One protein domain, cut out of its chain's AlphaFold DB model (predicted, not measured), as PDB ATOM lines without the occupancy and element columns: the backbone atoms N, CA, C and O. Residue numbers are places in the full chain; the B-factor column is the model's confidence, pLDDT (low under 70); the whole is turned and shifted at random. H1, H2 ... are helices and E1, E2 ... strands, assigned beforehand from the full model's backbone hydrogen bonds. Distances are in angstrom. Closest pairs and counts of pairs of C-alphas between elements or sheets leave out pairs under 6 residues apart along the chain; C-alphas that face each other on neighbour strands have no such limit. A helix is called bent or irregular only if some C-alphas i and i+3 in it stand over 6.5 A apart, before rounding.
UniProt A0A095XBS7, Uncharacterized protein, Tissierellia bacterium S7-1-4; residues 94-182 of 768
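AT A GLANCE: This is residues 94 to 182 of the 768 residues of an uncharacterized protein of Tissierellia bacterium S7-1-4 (UniProt A0A095XBS7). One twisted sheet of four parallel strands is the middle layer of a three-layer body: H1 and H2 cover one face, and the long helix H4 covers the other. The short helix H3 packs on H4. The printed part has 89 residues with four named helices and four named strands, in the order H1 E1 H2 E2 H3 E3 H4 E4; the sheet runs E2 E1 E3 E4, and the class is mixed, helices and strands. The whole is compact and rounded, with a radius of gyration of the C-alphas of 11.7 A and spans of 28 by 28 by 20 A.

HOW THE PARTS SIT: H1, residues 94 to 104, is on the sheet of E2, residues 130 to 133, E1, 108 to 112, E3, 147 to 151, and E4, 175 to 177, at a height over the sheet of 9.5 A. It lies over E1 and E3; its closest C-alphas to E1 are those of Met 99 and Asn 109, 6.5 A. E1 and E3 are parallel, with N 110 and O 148 2.8 A apart, within hydrogen-bond range. H2, residues 118 to 124, is on the same face as H1, over E1, at a height of 9.6 A. H1 and H2 are close but not clearly touching, their closest C-alphas, of Tyr 96 and Thr 123, 6.5 A apart. E1, H2 and E2 form a strand-helix-strand unit, two parallel neighbour strands with a helix between, its crossover right-handed; N 131 and O 109 are 2.9 A apart, within hydrogen-bond range. E2, H3, residues 136 to 140, and E3 form a split unit, with E1 between the strands, also right-handed. H3 is not on the sheet, but only just, with 4 pairs of C-alphas within 10 A. H4, residues 157 to 174, is on the opposite face from H1, at a height of 8.5 A. It touches H3 with residues 162 to 167 alone, the closest C-alphas being those of Pro 136 and Leu 163, 5.8 A. E3, H4 and E4 form a right-handed unit; N 176 and O 147 are 2.9 A apart, within hydrogen-bond range. In H1 and H2 every O i to N i+4 pair is within range, in H4 12 of 14, and in H3 0 of 1, beside 2 of 2 O i to N i+3 pairs.

IN THESE COORDINATES: H1 begins at C-alpha 94 (-37.167, 20.486, -9.981) and is 15.5 A long. E1 and E3 are 13.1 A and 13.0 A long. H4, 22.1 A, has a kink of 67 degrees near residue 168 and is irregular, with C-alphas 170 and 173 9.7 A apart. E4 ends at C-alpha 177 (-27.370, 14.715, -18.889).

THE WHOLE: The two farthest C-alphas, of Pro 118 and Asn 173, are 30.6 A apart. The printed part has no cut and no long link. Its mean pLDDT is 87.3, and no printed residue is under 70.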
ATOM      1  N   ASN A  94     -38.162  19.932  -9.050       89.12
ATOM      2  CA  ASN A  94     -37.167  20.486  -9.981       89.12
ATOM      3  C   ASN A  94     -36.875  19.532 -11.161       89.12
ATOM      4  O   ASN A  94     -36.745  19.983 -12.297       89.12
ATOM      5  N   ILE A  95     -36.829  18.212 -10.922       90.00
ATOM      6  CA  ILE A  95     -36.741  17.206 -11.999       90.00
ATOM      7  C   ILE A  95     -37.953  17.322 -12.933       90.00
ATOM      8  O   ILE A  95     -37.771  17.378 -14.147       90.00
ATOM      9  N   TYR A  96     -39.172  17.405 -12.384       90.69
ATOM     10  CA  TYR A  96     -40.406  17.492 -13.174       90.69
ATOM     11  C   TYR A  96     -40.398  18.710 -14.101       90.69
ATOM     12  O   TYR A  96     -40.595  18.559 -15.305       90.69
ATOM     13  N   ASN A  97     -40.103  19.895 -13.558       90.25
ATOM     14  CA  ASN A  97     -40.073  21.138 -14.329       90.25
ATOM     15  C   ASN A  97     -39.067  21.056 -15.487       90.25
ATOM     16  O   ASN A  97     -39.420  21.368 -16.622       90.25
ATOM     17  N   LYS A  98     -37.852  20.549 -15.236       90.75
ATOM     18  CA  LYS A  98     -36.820  20.401 -16.276       90.75
ATOM     19  C   LYS A  98     -37.173  19.368 -17.344       90.75
ATOM     20  O   LYS A  98     -36.857  19.569 -18.509       90.75
ATOM     21  N   MET A  99     -37.821  18.263 -16.978       91.19
ATOM     22  CA  MET A  99     -38.252  17.258 -17.959       91.19
ATOM     23  C   MET A  99     -39.387  17.772 -18.857       91.19
ATOM     24  O   MET A  99     -39.455  17.382 -20.021       91.19
ATOM     25  N   ILE A 100     -40.242  18.666 -18.349       91.06
ATOM     26  CA  ILE A 100     -41.266  19.364 -19.141       91.06
ATOM     27  C   ILE A 100     -40.601  20.397 -20.065       91.06
ATOM     28  O   ILE A 100     -40.773  20.320 -21.276       91.06
ATOM     29  N   GLU A 101     -39.756  21.273 -19.515       91.38
ATOM     30  CA  GLU A 101     -38.958  22.268 -20.252       91.38
ATOM     31  C   GLU A 101     -38.181  21.637 -21.424       91.38
ATOM     32  O   GLU A 101     -38.166  22.167 -22.534       91.38
ATOM     33  N   LYS A 102     -37.562  20.466 -21.214       90.50
ATOM     34  CA  LYS A 102     -36.817  19.769 -22.274       90.50
ATOM     35  C   LYS A 102     -37.693  18.938 -23.216       90.50
ATOM     36  O   LYS A 102     -37.291  18.767 -24.363       90.50
ATOM     37  N   GLU A 103     -38.890  18.507 -22.811       90.38
ATOM     38  CA  GLU A 103     -39.893  17.972 -23.751       90.38
ATOM     39  C   GLU A 103     -40.396  19.074 -24.704       90.38
ATOM     40  O   GLU A 103     -40.628  18.809 -25.882       90.38
ATOM     41  N   GLU A 104     -40.494  20.319 -24.228       89.38
ATOM     42  CA  GLU A 104     -40.853  21.494 -25.037       89.38
ATOM     43  C   GLU A 104     -39.700  21.974 -25.942       89.38
ATOM     44  O   GLU A 104     -39.952  22.349 -27.086       89.38
ATOM     45  N   GLU A 105     -38.433  21.838 -25.522       89.69
ATOM     46  CA  GLU A 105     -37.261  21.936 -26.422       89.69
ATOM     47  C   GLU A 105     -37.149  20.766 -27.435       89.69
ATOM     48  O   GLU A 105     -36.240  20.759 -28.266       89.69
ATOM     49  N   GLY A 106     -38.035  19.762 -27.381       87.75
ATOM     50  CA  GLY A 106     -38.060  18.630 -28.316       87.75
ATOM     51  C   GLY A 106     -37.137  17.452 -27.969       87.75
ATOM     52  O   GLY A 106     -36.957  16.556 -28.796       87.75
ATOM     53  N   TYR A 107     -36.565  17.406 -26.762       90.50
ATOM     54  CA  TYR A 107     -35.784  16.260 -26.285       90.50
ATOM     55  C   TYR A 107     -36.716  15.129 -25.836       90.50
ATOM     56  O   TYR A 107     -37.707  15.343 -25.140       90.50
ATOM     57  N   THR A 108     -36.361  13.886 -26.163       90.88
ATOM     58  CA  THR A 108     -36.990  12.712 -25.545       90.88
ATOM     59  C   THR A 108     -36.434  12.514 -24.140       90.88
ATOM     60  O   THR A 108     -35.220  12.408 -23.954       90.88
ATOM     61  N   ASN A 109     -37.321  12.421 -23.152       93.00
ATOM     62  CA  ASN A 109     -36.936  12.169 -21.770       93.00
ATOM     63  C   ASN A 109     -36.492  10.710 -21.555       93.00
ATOM     64  O   ASN A 109     -37.154   9.763 -21.992       93.00
ATOM     65  N   ILE A 110     -35.396  10.532 -20.818       92.50
ATOM     66  CA  ILE A 110     -34.907   9.251 -20.304       92.50
ATOM     67  C   ILE A 110     -34.730   9.371 -18.790       92.50
ATOM     68  O   ILE A 110     -34.072  10.296 -18.325       92.50
ATOM     69  N   ILE A 111     -35.249   8.404 -18.029       93.44
ATOM     70  CA  ILE A 111     -34.930   8.233 -16.604       93.44
ATOM     71  C   ILE A 111     -34.025   7.008 -16.446       93.44
ATOM     72  O   ILE A 111     -34.420   5.895 -16.796       93.44
ATOM     73  N   PHE A 112     -32.843   7.186 -15.862       93.00
ATOM     74  CA  PHE A 112     -32.025   6.082 -15.358       93.00
ATOM     75  C   PHE A 112     -32.545   5.637 -13.984       93.00
ATOM     76  O   PHE A 112     -32.503   6.411 -13.025       93.00
ATOM     77  N   GLY A 113     -33.039   4.401 -13.874       89.56
ATOM     78  CA  GLY A 113     -33.648   3.893 -12.640       89.56
ATOM     79  C   GLY A 113     -34.413   2.579 -12.810       89.56
ATOM     80  O   GLY A 113     -34.482   2.018 -13.901       89.56
ATOM     81  N   ASP A 114     -35.002   2.095 -11.718       86.94
ATOM     82  CA  ASP A 114     -35.905   0.939 -11.734       86.94
ATOM     83  C   ASP A 114     -37.315   1.386 -12.182       86.94
ATOM     84  O   ASP A 114     -37.915   2.237 -11.518       86.94
ATOM     85  N   PRO A 115     -37.882   0.831 -13.274       87.31
ATOM     86  CA  PRO A 115     -39.212   1.204 -13.764       87.31
ATOM     87  C   PRO A 115     -40.354   0.914 -12.779       87.31
ATOM     88  O   PRO A 115     -41.438   1.467 -12.952       87.31
ATOM     89  N   ASN A 116     -40.128   0.086 -11.755       86.38
ATOM     90  CA  ASN A 116     -41.104  -0.228 -10.711       86.38
ATOM     91  C   ASN A 116     -40.996   0.701  -9.488       86.38
ATOM     92  O   ASN A 116     -41.839   0.634  -8.593       86.38
ATOM     93  N   HIS A 117     -39.970   1.555  -9.408       83.19
ATOM     94  CA  HIS A 117     -39.775   2.420  -8.247       83.19
ATOM     95  C   HIS A 117     -40.832   3.547  -8.224       83.19
ATOM     96  O   HIS A 117     -40.975   4.251  -9.229       83.19
ATOM     97  N   PRO A 118     -41.542   3.791  -7.100       83.75
ATOM     98  CA  PRO A 118     -42.644   4.760  -7.039       83.75
ATOM     99  C   PRO A 118     -42.298   6.169  -7.541       83.75
ATOM    100  O   PRO A 118     -43.100   6.795  -8.232       83.75
ATOM    101  N   GLU A 119     -41.080   6.638  -7.260       87.31
ATOM    102  CA  GLU A 119     -40.543   7.918  -7.742       87.31
ATOM    103  C   GLU A 119     -40.409   7.961  -9.275       87.31
ATOM    104  O   GLU A 119     -40.755   8.960  -9.904       87.31
ATOM    105  N   VAL A 120     -39.948   6.870  -9.896       88.06
ATOM    106  CA  VAL A 120     -39.756   6.767 -11.353       88.06
ATOM    107  C   VAL A 120     -41.112   6.711 -12.054       88.06
ATOM    108  O   VAL A 120     -41.311   7.401 -13.052       88.06
ATOM    109  N   ILE A 121     -42.077   5.980 -11.486       88.56
ATOM    110  CA  ILE A 121     -43.469   5.936 -11.960       88.56
ATOM    111  C   ILE A 121     -44.109   7.334 -11.888       88.56
ATOM    112  O   ILE A 121     -44.693   7.798 -12.870       88.56
ATOM    113  N   ALA A 122     -43.958   8.035 -10.760       88.19
ATOM    114  CA  ALA A 122     -44.483   9.388 -10.583       88.19
ATOM    115  C   ALA A 122     -43.842  10.389 -11.559       88.19
ATOM    116  O   ALA A 122     -44.563  11.146 -12.212       88.19
ATOM    117  N   THR A 123     -42.515  10.340 -11.725       89.81
ATOM    118  CA  THR A 123     -41.751  11.181 -12.669       89.81
ATOM    119  C   THR A 123     -42.181  10.940 -14.114       89.81
ATOM    120  O   THR A 123     -42.538  11.881 -14.821       89.81
ATOM    121  N   LYS A 124     -42.242   9.671 -14.535       91.69
ATOM    122  CA  LYS A 124     -42.684   9.263 -15.875       91.69
ATOM    123  C   LYS A 124     -44.091   9.769 -16.207       91.69
ATOM    124  O   LYS A 124     -44.377  10.021 -17.370       91.69
ATOM    125  N   SER A 125     -44.961   9.929 -15.206       90.88
ATOM    126  CA  SER A 125     -46.341  10.391 -15.407       90.88
ATOM    127  C   SER A 125     -46.503  11.899 -15.646       90.88
ATOM    128  O   SER A 125     -47.601  12.324 -15.999       90.88
ATOM    129  N   GLN A 126     -45.455  12.715 -15.461       88.38
ATOM    130  CA  GLN A 126     -45.558  14.176 -15.610       88.38
ATOM    131  C   GLN A 126     -45.479  14.649 -17.071       88.38
ATOM    132  O   GLN A 126     -46.119  15.643 -17.430       88.38
ATOM    133  N   VAL A 127     -44.713  13.916 -17.884       88.56
ATOM    134  CA  VAL A 127     -44.363  14.193 -19.288       88.56
ATOM    135  C   VAL A 127     -45.092  13.252 -20.256       88.56
ATOM    136  O   VAL A 127     -45.605  12.208 -19.849       88.56
ATOM    137  N   LYS A 128     -45.166  13.612 -21.541       82.69
ATOM    138  CA  LYS A 128     -45.912  12.856 -22.567       82.69
ATOM    139  C   LYS A 128     -45.138  11.632 -23.056       82.69
ATOM    140  O   LYS A 128     -45.746  10.592 -23.310       82.69
ATOM    141  N   SER A 129     -43.818  11.746 -23.202       81.88
ATOM    142  CA  SER A 129     -42.941  10.688 -23.710       81.88
ATOM    143  C   SER A 129     -41.691  10.550 -22.847       81.88
ATOM    144  O   SER A 129     -40.839  11.435 -22.807       81.88
ATOM    145  N   CYS A 130     -41.563   9.410 -22.163       88.75
ATOM    146  CA  CYS A 130     -40.398   9.107 -21.342       88.75
ATOM    147  C   CYS A 130     -40.051   7.618 -21.385       88.75
ATOM    148  O   CYS A 130     -40.886   6.750 -21.098       88.75
ATOM    149  N   ILE A 131     -38.789   7.336 -21.690       90.69
ATOM    150  CA  ILE A 131     -38.192   6.002 -21.620       90.69
ATOM    151  C   ILE A 131     -37.591   5.833 -20.217       90.69
ATOM    152  O   ILE A 131     -37.095   6.793 -19.630       90.69
ATOM    153  N   VAL A 132     -37.653   4.628 -19.655       91.56
ATOM    154  CA  VAL A 132     -36.898   4.273 -18.444       91.56
ATOM    155  C   VAL A 132     -35.824   3.283 -18.864       91.56
ATOM    156  O   VAL A 132     -36.119   2.391 -19.654       91.56
ATOM    157  N   VAL A 133     -34.605   3.476 -18.367       91.12
ATOM    158  CA  VAL A 133     -33.436   2.646 -18.668       91.12
ATOM    159  C   VAL A 133     -32.843   2.137 -17.355       91.12
ATOM    160  O   VAL A 133     -32.409   2.927 -16.512       91.12
ATOM    161  N   ASN A 134     -32.809   0.818 -17.182       89.75
ATOM    162  CA  ASN A 134     -32.278   0.151 -15.993       89.75
ATOM    163  C   ASN A 134     -30.960  -0.605 -16.268       89.75
ATOM    164  O   ASN A 134     -30.232  -0.918 -15.323       89.75
ATOM    165  N   SER A 135     -30.608  -0.871 -17.528       88.69
ATOM    166  CA  SER A 135     -29.374  -1.559 -17.939       88.69
ATOM    167  C   SER A 135     -28.693  -0.901 -19.154       88.69
ATOM    168  O   SER A 135     -29.350  -0.198 -19.924       88.69
ATOM    169  N   PRO A 136     -27.382  -1.135 -19.374       86.88
ATOM    170  CA  PRO A 136     -26.683  -0.653 -20.572       86.88
ATOM    171  C   PRO A 136     -27.216  -1.248 -21.887       86.88
ATOM    172  O   PRO A 136     -27.094  -0.631 -22.941       86.88
ATOM    173  N   GLU A 137     -27.828  -2.433 -21.841       86.19
ATOM    174  CA  GLU A 137     -28.390  -3.123 -23.012       86.19
ATOM    175  C   GLU A 137     -29.620  -2.389 -23.570       86.19
ATOM    176  O   GLU A 137     -29.789  -2.261 -24.783       86.19
ATOM    177  N   GLU A 138     -30.445  -1.803 -22.698       87.00
ATOM    178  CA  GLU A 138     -31.600  -0.985 -23.093       87.00
ATOM    179  C   GLU A 138     -31.181   0.256 -23.911       87.00
ATOM    180  O   GLU A 138     -31.895   0.653 -24.834       87.00
ATOM    181  N   ILE A 139     -29.986   0.812 -23.659       85.25
ATOM    182  CA  ILE A 139     -29.414   1.947 -24.411       85.25
ATOM    183  C   ILE A 139     -29.105   1.552 -25.867       85.25
ATOM    184  O   ILE A 139     -29.232   2.372 -26.786       85.25
ATOM    185  N   GLN A 140     -28.758   0.287 -26.122       82.25
ATOM    186  CA  GLN A 140     -28.462  -0.199 -27.474       82.25
ATOM    187  C   GLN A 140     -29.702  -0.156 -28.379       82.25
ATOM    188  O   GLN A 140     -29.573   0.189 -29.553       82.25
ATOM    189  N   ASN A 141     -30.896  -0.374 -27.818       81.69
ATOM    190  CA  ASN A 141     -32.176  -0.355 -28.538       81.69
ATOM    191  C   ASN A 141     -32.765   1.056 -28.767       81.69
ATOM    192  O   ASN A 141     -33.773   1.199 -29.462       81.69
ATOM    193  N   LEU A 142     -32.152   2.107 -28.208       83.94
ATOM    194  CA  LEU A 142     -32.532   3.496 -28.483       83.94
ATOM    195  C   LEU A 142     -32.217   3.886 -29.940       83.94
ATOM    196  O   LEU A 142     -31.193   3.476 -30.492       83.94
ATOM    197  N   LYS A 143     -33.083   4.703 -30.545       83.31
ATOM    198  CA  LYS A 143     -32.908   5.274 -31.895       83.31
ATOM    199  C   LYS A 143     -32.118   6.581 -31.820       83.31
ATOM    200  O   LYS A 143     -31.961   7.123 -30.736       83.31
ATOM    201  N   ASP A 144     -31.690   7.128 -32.953       77.94
ATOM    202  CA  ASP A 144     -31.166   8.496 -32.978       77.94
ATOM    203  C   ASP A 144     -32.279   9.507 -32.674       77.94
ATOM    204  O   ASP A 144     -33.283   9.584 -33.387       77.94
ATOM    205  N   ASN A 145     -32.104  10.266 -31.593       84.62
ATOM    206  CA  ASN A 145     -32.909  11.432 -31.250       84.62
ATOM    207  C   ASN A 145     -32.120  12.360 -30.308       84.62
ATOM    208  O   ASN A 145     -31.078  11.973 -29.776       84.62
ATOM    209  N   LEU A 146     -32.636  13.565 -30.060       88.19
ATOM    210  CA  LEU A 146     -32.199  14.390 -28.934       88.19
ATOM    211  C   LEU A 146     -32.709  13.774 -27.625       88.19
ATOM    212  O   LEU A 146     -33.899  13.475 -27.498       88.19
ATOM    213  N   TYR A 147     -31.820  13.596 -26.647       90.81
ATOM    214  CA  TYR A 147     -32.118  12.918 -25.385       90.81
ATOM    215  C   TYR A 147     -31.798  13.786 -24.168       90.81
ATOM    216  O   TYR A 147     -30.685  14.292 -24.026       90.81
ATOM    217  N   PHE A 148     -32.769  13.930 -23.264       92.19
ATOM    218  CA  PHE A 148     -32.561  14.524 -21.944       92.19
ATOM    219  C   PHE A 148     -32.595  13.419 -20.890       92.19
ATOM    220  O   PHE A 148     -33.606  12.735 -20.730       92.19
ATOM    221  N   VAL A 149     -31.472  13.218 -20.204       91.25
ATOM    222  CA  VAL A 149     -31.280  12.129 -19.241       91.25
ATOM    223  C   VAL A 149     -31.385  12.672 -17.825       91.25
ATOM    224  O   VAL A 149     -30.599  13.531 -17.427       91.25
ATOM    225  N   THR A 150     -32.308  12.117 -17.050       92.50
ATOM    226  CA  THR A 150     -32.417  12.294 -15.599       92.50
ATOM    227  C   THR A 150     -32.160  10.968 -14.883       92.50
ATOM    228  O   THR A 150     -32.072   9.902 -15.493       92.50
ATOM    229  N   MET A 151     -31.985  11.022 -13.565       91.06
ATOM    230  CA  MET A 151     -31.626   9.874 -12.729       91.06
ATOM    231  C   MET A 151     -32.564   9.782 -11.525       91.06
ATOM    232  O   MET A 151     -32.828  10.790 -10.865       91.06
ATOM    233  N   GLN A 152     -33.020   8.570 -11.203       88.12
ATOM    234  CA  GLN A 152     -33.700   8.270  -9.942       88.12
ATOM    235  C   GLN A 152     -32.850   8.787  -8.769       88.12
ATOM    236  O   GLN A 152     -31.645   8.529  -8.704       88.12
ATOM    237  N   THR A 153     -33.459   9.494  -7.815       83.31
ATOM    238  CA  THR A 153     -32.724  10.217  -6.758       83.31
ATOM    239  C   THR A 153     -31.940   9.294  -5.818       83.31
ATOM    240  O   THR A 153     -31.028   9.742  -5.120       83.31
ATOM    241  N   THR A 154     -32.276   8.001  -5.831       78.38
ATOM    242  CA  THR A 154     -31.684   6.895  -5.062       78.38
ATOM    243  C   THR A 154     -30.869   5.914  -5.927       78.38
ATOM    244  O   THR A 154     -30.593   4.795  -5.496       78.38
ATOM    245  N   LEU A 155     -30.483   6.299  -7.151       82.50
ATOM    246  CA  LEU A 155     -29.629   5.489  -8.027       82.50
ATOM    247  C   LEU A 155     -28.177   5.433  -7.513       82.50
ATOM    248  O   LEU A 155     -27.593   6.448  -7.130       82.50
ATOM    249  N   ASN A 156     -27.558   4.250  -7.560       79.75
ATOM    250  CA  ASN A 156     -26.143   4.090  -7.224       79.75
ATOM    251  C   ASN A 156     -25.248   4.787  -8.273       79.75
ATOM    252  O   ASN A 156     -25.379   4.555  -9.476       79.75
ATOM    253  N   TYR A 157     -24.297   5.598  -7.804       78.31
ATOM    254  CA  TYR A 157     -23.414   6.417  -8.643       78.31
ATOM    255  C   TYR A 157     -22.541   5.625  -9.629       78.31
ATOM    256  O   TYR A 157     -22.320   6.114 -10.730       78.31
ATOM    257  N   GLN A 158     -22.064   4.422  -9.285       78.88
ATOM    258  CA  GLN A 158     -21.272   3.597 -10.213       78.88
ATOM    259  C   GLN A 158     -22.131   3.140 -11.397       78.88
ATOM    260  O   GLN A 158     -21.709   3.206 -12.551       78.88
ATOM    261  N   LYS A 159     -23.377   2.738 -11.117       83.94
ATOM    262  CA  LYS A 159     -24.359   2.384 -12.147       83.94
ATOM    263  C   LYS A 159     -24.757   3.604 -12.983       83.94
ATOM    264  O   LYS A 159     -24.872   3.491 -14.198       83.94
ATOM    265  N   ALA A 160     -24.935   4.763 -12.351       85.44
ATOM    266  CA  ALA A 160     -25.243   6.011 -13.044       85.44
ATOM    267  C   ALA A 160     -24.118   6.450 -13.995       85.44
ATOM    268  O   ALA A 160     -24.396   6.797 -15.139       85.44
ATOM    269  N   ASP A 161     -22.859   6.390 -13.553       85.31
ATOM    270  CA  ASP A 161     -21.669   6.699 -14.357       85.31
ATOM    271  C   ASP A 161     -21.521   5.737 -15.550       85.31
ATOM    272  O   ASP A 161     -21.341   6.186 -16.681       85.31
ATOM    273  N   LEU A 162     -21.714   4.429 -15.336       88.12
ATOM    274  CA  LEU A 162     -21.705   3.424 -16.406       88.12
ATOM    275  C   LEU A 162     -22.785   3.687 -17.472       88.12
ATOM    276  O   LEU A 162     -22.489   3.662 -18.668       88.12
ATOM    277  N   LEU A 163     -24.028   3.961 -17.057       89.38
ATOM    278  CA  LEU A 163     -25.125   4.283 -17.982       89.38
ATOM    279  C   LEU A 163     -24.885   5.621 -18.703       89.38
ATOM    280  O   LEU A 163     -25.173   5.735 -19.893       89.38
ATOM    281  N   THR A 164     -24.315   6.610 -18.005       88.62
ATOM    282  CA  THR A 164     -23.980   7.933 -18.560       88.62
ATOM    283  C   THR A 164     -22.914   7.825 -19.644       88.62
ATOM    284  O   THR A 164     -23.109   8.347 -20.736       88.62
ATOM    285  N   LYS A 165     -21.830   7.082 -19.388       89.00
ATOM    286  CA  LYS A 165     -20.805   6.782 -20.397       89.00
ATOM    287  C   LYS A 165     -21.421   6.062 -21.591       89.00
ATOM    288  O   LYS A 165     -21.399   6.602 -22.687       89.00
ATOM    289  N   THR A 166     -22.132   4.957 -21.355       88.44
ATOM    290  CA  THR A 166     -22.767   4.163 -22.426       88.44
ATOM    291  C   THR A 166     -23.676   4.992 -23.351       88.44
ATOM    292  O   THR A 166     -23.680   4.765 -24.561       88.44
ATOM    293  N   ILE A 167     -24.452   5.951 -22.825       88.50
ATOM    294  CA  ILE A 167     -25.327   6.787 -23.667       88.50
ATOM    295  C   ILE A 167     -24.567   7.916 -24.381       88.50
ATOM    296  O   ILE A 167     -24.859   8.196 -25.545       88.50
ATOM    297  N   CYS A 168     -23.571   8.527 -23.732       88.50
ATOM    298  CA  CYS A 168     -22.720   9.549 -24.342       88.50
ATOM    299  C   CYS A 168     -21.791   8.964 -25.418       88.50
ATOM    300  O   CYS A 168     -21.641   9.575 -26.471       88.50
ATOM    301  N   ASP A 169     -21.250   7.762 -25.218       87.88
ATOM    302  CA  ASP A 169     -20.411   7.057 -26.194       87.88
ATOM    303  C   ASP A 169     -21.198   6.694 -27.468       87.88
ATOM    304  O   ASP A 169     -20.638   6.674 -28.562       87.88
ATOM    305  N   LYS A 170     -22.512   6.433 -27.344       85.25
ATOM    306  CA  LYS A 170     -23.390   6.099 -28.479       85.25
ATOM    307  C   LYS A 170     -23.918   7.326 -29.234       85.25
ATOM    308  O   LYS A 170     -23.997   7.282 -30.457       85.25
ATOM    309  N   PHE A 171     -24.321   8.387 -28.530       85.88
ATOM    310  CA  PHE A 171     -25.068   9.514 -29.120       85.88
ATOM    311  C   PHE A 171     -24.360  10.879 -29.030       85.88
ATOM    312  O   PHE A 171     -24.842  11.859 -29.606       85.88
ATOM    313  N   GLY A 172     -23.231  10.970 -28.324       82.62
ATOM    314  CA  GLY A 172     -22.411  12.177 -28.208       82.62
ATOM    315  C   GLY A 172     -23.204  13.417 -27.788       82.62
ATOM    316  O   GLY A 172     -23.958  13.406 -26.814       82.62
ATOM    317  N   ASN A 173     -23.051  14.490 -28.567       80.12
ATOM    318  CA  ASN A 173     -23.642  15.806 -28.301       80.12
ATOM    319  C   ASN A 173     -25.184  15.838 -28.342       80.12
ATOM    320  O   ASN A 173     -25.771  16.834 -27.924       80.12
ATOM    321  N   ASN A 174     -25.852  14.775 -28.808       86.31
ATOM    322  CA  ASN A 174     -27.317  14.691 -28.801       86.31
ATOM    323  C   ASN A 174     -27.893  14.412 -27.396       86.31
ATOM    324  O   ASN A 174     -29.113  14.443 -27.222       86.31
ATOM    325  N   VAL A 175     -27.043  14.147 -26.393       88.31
ATOM    326  CA  VAL A 175     -27.453  13.853 -25.011       88.31
ATOM    327  C   VAL A 175     -27.150  15.025 -24.076       88.31
ATOM    328  O   VAL A 175     -25.994  15.379 -23.854       88.31
ATOM    329  N   LYS A 176     -28.185  15.573 -23.431       89.81
ATOM    330  CA  LYS A 176     -28.054  16.460 -22.263       89.81
ATOM    331  C   LYS A 176     -28.293  15.640 -20.991       89.81
ATOM    332  O   LYS A 176     -29.403  15.161 -20.771       89.81
ATOM    333  N   VAL A 177     -27.277  15.491 -20.141       89.31
ATOM    334  CA  VAL A 177     -27.370  14.715 -18.889       89.31
ATOM    335  C   VAL A 177     -27.538  15.645 -17.687       89.31
ATOM    336  O   VAL A 177     -26.681  16.484 -17.417       89.31
ATOM    337  N   PHE A 178     -28.622  15.473 -16.932       89.06
ATOM    338  CA  PHE A 178     -28.863  16.148 -15.661       89.06
ATOM    339  C   PHE A 178     -28.742  15.149 -14.505       89.06
ATOM    340  O   PHE A 178     -29.618  14.314 -14.278       89.06
ATOM    341  N   ASN A 179     -27.641  15.237 -13.752       85.56
ATOM    342  CA  ASN A 179     -27.446  14.418 -12.558       85.56
ATOM    343  C   ASN A 179     -28.385  14.885 -11.436       85.56
ATOM    344  O   ASN A 179     -28.131  15.887 -10.767       85.56
ATOM    345  N   SER A 180     -29.463  14.132 -11.240       83.69
ATOM    346  CA  SER A 180     -30.491  14.377 -10.226       83.69
ATOM    347  C   SER A 180     -30.410  13.436  -9.014       83.69
ATOM    348  O   SER A 180     -31.361  13.352  -8.234       83.69
ATOM    349  N   ILE A 181     -29.285  12.736  -8.817       82.38
ATOM    350  CA  ILE A 181     -29.085  11.864  -7.649       82.38
ATOM    351  C   ILE A 181     -28.983  12.713  -6.374       82.38
ATOM    352  O   ILE A 181     -28.259  13.710  -6.317       82.38
ATOM    353  N   CYS A 182     -29.697  12.322  -5.317       78.56
ATOM    354  CA  CYS A 182     -29.758  13.102  -4.089       78.56
ATOM    355  C   CYS A 182     -28.458  12.983  -3.277       78.56
ATOM    356  O   CYS A 182     -28.143  11.939  -2.698       78.56
TER     357      CYS A 182